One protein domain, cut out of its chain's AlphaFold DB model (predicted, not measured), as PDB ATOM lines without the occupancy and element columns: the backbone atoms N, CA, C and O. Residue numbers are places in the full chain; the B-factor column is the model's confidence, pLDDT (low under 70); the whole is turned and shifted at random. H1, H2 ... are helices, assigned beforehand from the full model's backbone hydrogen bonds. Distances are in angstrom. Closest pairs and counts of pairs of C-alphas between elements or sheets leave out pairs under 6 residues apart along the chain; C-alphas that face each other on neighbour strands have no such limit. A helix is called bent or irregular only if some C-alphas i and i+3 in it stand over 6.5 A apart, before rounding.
ATOM      1  N   HIS A  32      19.040  49.431  90.123       85.50
ATOM      2  CA  HIS A  32      19.193  47.992  89.994       85.50
ATOM      3  C   HIS A  32      18.509  47.259  91.160       85.50
ATOM      4  O   HIS A  32      18.579  47.696  92.306       85.50
ATOM      5  N   GLY A  33      17.821  46.149  90.879       85.31
ATOM      6  CA  GLY A  33      17.138  45.347  91.905       85.31
ATOM      7  C   GLY A  33      15.674  45.727  92.173       85.31
ATOM      8  O   GLY A  33      14.855  44.837  92.410       85.31
ATOM      9  N   PHE A  34      15.295  47.006  92.046       87.88
ATOM     10  CA  PHE A  34      13.956  47.501  92.421       87.88
ATOM     11  C   PHE A  34      12.823  46.911  91.568       87.88
ATOM     12  O   PHE A  34      11.753  46.583  92.083       87.88
ATOM     13  N   ARG A  35      13.084  46.670  90.282       87.69
ATOM     14  CA  ARG A  35      12.142  46.004  89.371       87.69
ATOM     15  C   ARG A  35      11.788  44.579  89.825       87.69
ATOM     16  O   ARG A  35      10.638  44.152  89.701       87.69
ATOM     17  N   TYR A  36      12.747  43.850  90.399       86.75
ATOM     18  CA  TYR A  36      12.553  42.463  90.843       86.75
ATOM     19  C   TYR A  36      11.751  42.349  92.147       86.75
ATOM     20  O   TYR A  36      11.116  41.319  92.384       86.75
ATOM     21  N   ILE A  37      11.683  43.428  92.938       87.00
ATOM     22  CA  ILE A  37      10.833  43.521  94.138       87.00
ATOM     23  C   ILE A  37       9.345  43.416  93.763       87.00
ATOM     24  O   ILE A  37       8.537  42.898  94.533       87.00
ATOM     25  N   ILE A  38       8.968  43.857  92.559       84.12
ATOM     26  CA  ILE A  38       7.568  43.910  92.115       84.12
ATOM     27  C   ILE A  38       7.215  42.761  91.176       84.12
ATOM     28  O   ILE A  38       6.192  42.100  91.383       84.12
ATOM     29  N   ILE A  39       8.071  42.498  90.181       83.31
ATOM     30  CA  ILE A  39       7.823  41.516  89.111       83.31
ATOM     31  C   ILE A  39       8.045  40.064  89.582       83.31
ATOM     32  O   ILE A  39       7.606  39.126  88.919       83.31
ATOM     33  N   GLY A  40       8.685  39.846  90.738       77.56
ATOM     34  CA  GLY A  40       8.951  38.505  91.269       77.56
ATOM     35  C   GLY A  40       7.702  37.614  91.347       77.56
ATOM     36  O   GLY A  40       6.654  38.034  91.833       77.56
ATOM     37  N   LYS A  41       7.810  36.361  90.885       76.38
ATOM     38  CA  LYS A  41       6.676  35.415  90.846       76.38
ATOM     39  C   LYS A  41       6.246  34.933  92.234       76.38
ATOM     40  O   LYS A  41       5.064  34.712  92.464       76.38
ATOM     41  N   THR A  42       7.196  34.778  93.158       86.25
ATOM     42  CA  THR A  42       6.947  34.306  94.527       86.25
ATOM     43  C   THR A  42       7.248  35.398  95.544       86.25
ATOM     44  O   THR A  42       8.174  36.194  95.370       86.25
ATOM     45  N   THR A  43       6.495  35.418  96.645       84.00
ATOM     46  CA  THR A  43       6.719  36.353  97.760       84.00
ATOM     47  C   THR A  43       8.138  36.232  98.317       84.00
ATOM     48  O   THR A  43       8.760  37.238  98.635       84.00
ATOM     49  N   PHE A  44       8.694  35.017  98.336       85.69
ATOM     50  CA  PHE A  44      10.077  34.755  98.736       85.69
ATOM     51  C   PHE A  44      11.101  35.486  97.856       85.69
ATOM     52  O   PHE A  44      12.003  36.142  98.370       85.69
ATOM     53  N   HIS A  45      10.926  35.451  96.530       86.06
ATOM     54  CA  HIS A  45      11.823  36.143  95.603       86.06
ATOM     55  C   HIS A  45      11.780  37.665  95.796       86.06
ATOM     56  O   HIS A  45      12.818  38.321  95.795       86.06
ATOM     57  N   LYS A  46      10.584  38.222  96.036       87.88
ATOM     58  CA  LYS A  46      10.411  39.652  96.335       87.88
ATOM     59  C   LYS A  46      11.116  40.052  97.632       87.88
ATOM     60  O   LYS A  46      11.755  41.099  97.667       87.88
ATOM     61  N   ILE A  47      11.032  39.214  98.669       89.19
ATOM     62  CA  ILE A  47      11.692  39.448  99.961       89.19
ATOM     63  C   ILE A  47      13.216  39.418  99.808       89.19
ATOM     64  O   ILE A  47      13.871  40.314 100.326       89.19
ATOM     65  N   ILE A  48      13.780  38.461  99.063       91.44
ATOM     66  CA  ILE A  48      15.232  38.406  98.814       91.44
ATOM     67  C   ILE A  48      15.722  39.664  98.094       91.44
ATOM     68  O   ILE A  48      16.706  40.275  98.501       91.44
ATOM     69  N   TRP A  49      15.045  40.088  97.027       91.00
ATOM     70  CA  TRP A  49      15.465  41.299  96.318       91.00
ATOM     71  C   TRP A  49      15.302  42.554  97.167       91.00
ATOM     72  O   TRP A  49      16.145  43.446  97.098       91.00
ATOM     73  N   LEU A  50      14.266  42.606  98.007       90.75
ATOM     74  CA  LEU A  50      14.083  43.685  98.969       90.75
ATOM     75  C   LEU A  50      15.231  43.720  99.986       90.75
ATOM     76  O   LEU A  50      15.794  44.790 100.206       90.75
ATOM     77  N   THR A  51      15.620  42.582 100.572       92.88
ATOM     78  CA  THR A  51      16.724  42.537 101.544       92.88
ATOM     79  C   THR A  51      18.055  42.912 100.904       92.88
ATOM     80  O   THR A  51      18.798  43.690 101.497       92.88
ATOM     81  N   ILE A  52      18.330  42.451  99.680       93.69
ATOM     82  CA  ILE A  52      19.537  42.825  98.927       93.69
ATOM     83  C   ILE A  52      19.564  44.334  98.652       93.69
ATOM     84  O   ILE A  52      20.575  44.981  98.917       93.69
ATOM     85  N   CYS A  53      18.463  44.917  98.166       93.62
ATOM     86  CA  CYS A  53      18.399  46.355  97.878       93.62
ATOM     87  C   CYS A  53      18.562  47.197  99.148       93.62
ATOM     88  O   CYS A  53      19.304  48.177  99.148       93.62
ATOM     89  N   VAL A  54      17.908  46.803 100.247       93.81
ATOM     90  CA  VAL A  54      18.032  47.486 101.543       93.81
ATOM     91  C   VAL A  54      19.462  47.386 102.074       93.81
ATOM     92  O   VAL A  54      20.032  48.401 102.467       93.81
ATOM     93  N   ALA A  55      20.077  46.202 102.032       95.56
ATOM     94  CA  ALA A  55      21.464  46.012 102.451       95.56
ATOM     95  C   ALA A  55      22.437  46.853 101.609       95.56
ATOM     96  O   ALA A  55      23.331  47.489 102.165       95.56
ATOM     97  N   ALA A  56      22.234  46.924 100.289       95.19
ATOM     98  CA  ALA A  56      23.051  47.738  99.390       95.19
ATOM     99  C   ALA A  56      22.935  49.242  99.688       95.19
ATOM    100  O   ALA A  56      23.945  49.945  99.700       95.19
ATOM    101  N   ILE A  57      21.728  49.739  99.981       94.75
ATOM    102  CA  ILE A  57      21.506  51.143 100.363       94.75
ATOM    103  C   ILE A  57      22.177  51.454 101.701       94.75
ATOM    104  O   ILE A  57      22.867  52.467 101.807       94.75
ATOM    105  N   ILE A  58      22.026  50.581 102.703       96.81
ATOM    106  CA  ILE A  58      22.674  50.745 104.013       96.81
ATOM    107  C   ILE A  58      24.196  50.764 103.848       96.81
ATOM    108  O   ILE A  58      24.860  51.654 104.375       96.81
ATOM    109  N   PHE A  59      24.754  49.831 103.076       97.19
ATOM    110  CA  PHE A  59      26.187  49.780 102.803       97.19
ATOM    111  C   PHE A  59      26.682  51.042 102.084       97.19
ATOM    112  O   PHE A  59      27.681  51.630 102.493       97.19
ATOM    113  N   CYS A  60      25.960  51.503 101.060       96.38
ATOM    114  CA  CYS A  60      26.286  52.731 100.338       96.38
ATOM    115  C   CYS A  60      26.250  53.959 101.261       96.38
ATOM    116  O   CYS A  60      27.185  54.757 101.253       96.38
ATOM    117  N   ALA A  61      25.230  54.078 102.118       97.25
ATOM    118  CA  ALA A  61      25.125  55.159 103.095       97.25
ATOM    119  C   ALA A  61      26.285  55.134 104.102       97.25
ATOM    120  O   ALA A  61      26.892  56.173 104.364       97.25
ATOM    121  N   ILE A  62      26.651  53.952 104.615       97.56
ATOM    122  CA  ILE A  62      27.821  53.786 105.490       97.56
ATOM    123  C   ILE A  62      29.095  54.223 104.760       97.56
ATOM    124  O   ILE A  62      29.869  55.007 105.305       97.56
ATOM    125  N   MET A  63      29.316  53.768 103.526       97.12
ATOM    126  CA  MET A  63      30.503  54.129 102.745       97.12
ATOM    127  C   MET A  63      30.564  55.629 102.442       97.12
ATOM    128  O   MET A  63      31.622  56.236 102.600       97.12
ATOM    129  N   MET A  64      29.440  56.249 102.081       97.19
ATOM    130  CA  MET A  64      29.350  57.687 101.820       97.19
ATOM    131  C   MET A  64      29.628  58.512 103.083       97.19
ATOM    132  O   MET A  64      30.374  59.491 103.022       97.19
ATOM    133  N   LEU A  65      29.096  58.095 104.239       96.75
ATOM    134  CA  LEU A  65      29.394  58.724 105.527       96.75
ATOM    135  C   LEU A  65      30.877  58.594 105.874       96.75
ATOM    136  O   LEU A  65      31.501  59.579 106.264       96.75
ATOM    137  N   ARG A  66      31.473  57.411 105.683       96.44
ATOM    138  CA  ARG A  66      32.907  57.204 105.927       96.44
ATOM    139  C   ARG A  66      33.778  58.058 105.013       96.44
ATOM    140  O   ARG A  66      34.729  58.659 105.502       96.44
ATOM    141  N   LEU A  67      33.451  58.146 103.724       95.12
ATOM    142  CA  LEU A  67      34.189  58.971 102.767       95.12
ATOM    143  C   LEU A  67      34.082  60.462 103.110       95.12
ATOM    144  O   LEU A  67      35.089  61.167 103.113       95.12
ATOM    145  N   SER A  68      32.883  60.922 103.472       93.44
ATOM    146  CA  SER A  68      32.645  62.306 103.896       93.44
ATOM    147  C   SER A  68      33.440  62.648 105.156       93.44
ATOM    148  O   SER A  68      34.121  63.670 105.202       93.44
ATOM    149  N   LEU A  69      33.415  61.768 106.164       93.81
ATOM    150  CA  LEU A  69      34.205  61.934 107.385       93.81
ATOM    151  C   LEU A  69      35.707  61.939 107.091       93.81
ATOM    152  O   LEU A  69      36.436  62.755 107.648       93.81
ATOM    153  N   TYR A  70      36.174  61.067 106.197       91.62
ATOM    154  CA  TYR A  70      37.577  61.024 105.798       91.62
ATOM    155  C   TYR A  70      38.025  62.337 105.143       91.62
ATOM    156  O   TYR A  70      39.051  62.883 105.544       91.62
ATOM    157  N   TYR A  71      37.236  62.879 104.210       87.31
ATOM    158  CA  TYR A  71      37.538  64.142 103.529       87.31
ATOM    159  C   TYR A  71      37.527  65.342 104.488       87.31
ATOM    160  O   TYR A  71      38.422  66.183 104.454       87.31
ATOM    161  N   LEU A  72      36.559  65.400 105.411       85.50
ATOM    162  CA  LEU A  72      36.463  66.476 106.409       85.50
ATOM    163  C   LEU A  72      37.598  66.467 107.445       85.50
ATOM    164  O   LEU A  72      37.896  67.517 108.035       85.50
ATOM    165  N   ASN A  73      38.192  65.295 107.677       87.06
ATOM    166  CA  ASN A  73      39.302  65.099 108.607       87.06
ATOM    167  C   ASN A  73      40.677  65.217 107.931       87.06
ATOM    168  O   ASN A  73      41.648  65.495 108.625       87.06
ATOM    169  N   ASN A  74      40.768  65.052 106.606       86.62
ATOM    170  CA  ASN A  74      42.025  65.109 105.849       86.62
ATOM    171  C   ASN A  74      41.906  66.083 104.661       86.62
ATOM    172  O   ASN A  74      41.840  65.651 103.512       86.62
TER     173      ASN A  74
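This is residues 32 to 74 of the 331 residues of a protein of Apis cerana cerana (UniProt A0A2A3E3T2). This is one long, straight helix, H2, with a much shorter helix, H1, folded back beside its first part, so that the two make a very uneven helical hairpin. The rest of H2 sticks out as a bare rod, with residues 57 to 74 standing free. The printed part has 43 residues, with two named helices in the order H1, H2 and no named strand; the class is all helix. It is extended, with a radius of gyration of the C-alphas of 14.9 A, and its C-alphas span 49 by 14 by 7 A.

Start at His 32 and go on to C-alpha 34 at (13.956, 47.501, 92.421), where H1 begins; it covers residues 34 to 39. After residues 40 to 42, find C-alpha 43 at (6.719, 36.353, 97.760), the first of H2. From there H2, residues 43 to 73, runs 44.8 A from first to last C-alpha and ends at C-alpha 73, at (39.302, 65.099, 108.607). Neither helix is bent.

Look at Ile 37 and Lys 46, whose C-alphas, 4.5 A apart, are the closest of the two helices. H1 and H2 touch, with 13 pairs of C-alphas within 8 A, and H2 does so with residues 45 to 53 alone. Their lines stand at a shallow tilt of 7 degrees, and they run opposite ways, a helical hairpin. Along the backbone of H2 every O i to N i+4 pair is within hydrogen-bond range; in H1 it is 1 of 2, beside 2 of 3 O i to N i+3 pairs.

The two C-alphas farthest apart are those of Lys 41 and Asn 74, at 48.5 A. The printed part has no cut, and the link from H1 to H2 is tight, with 3 residues. The mean pLDDT of the printed part is 90.4, and no printed residue is under 70.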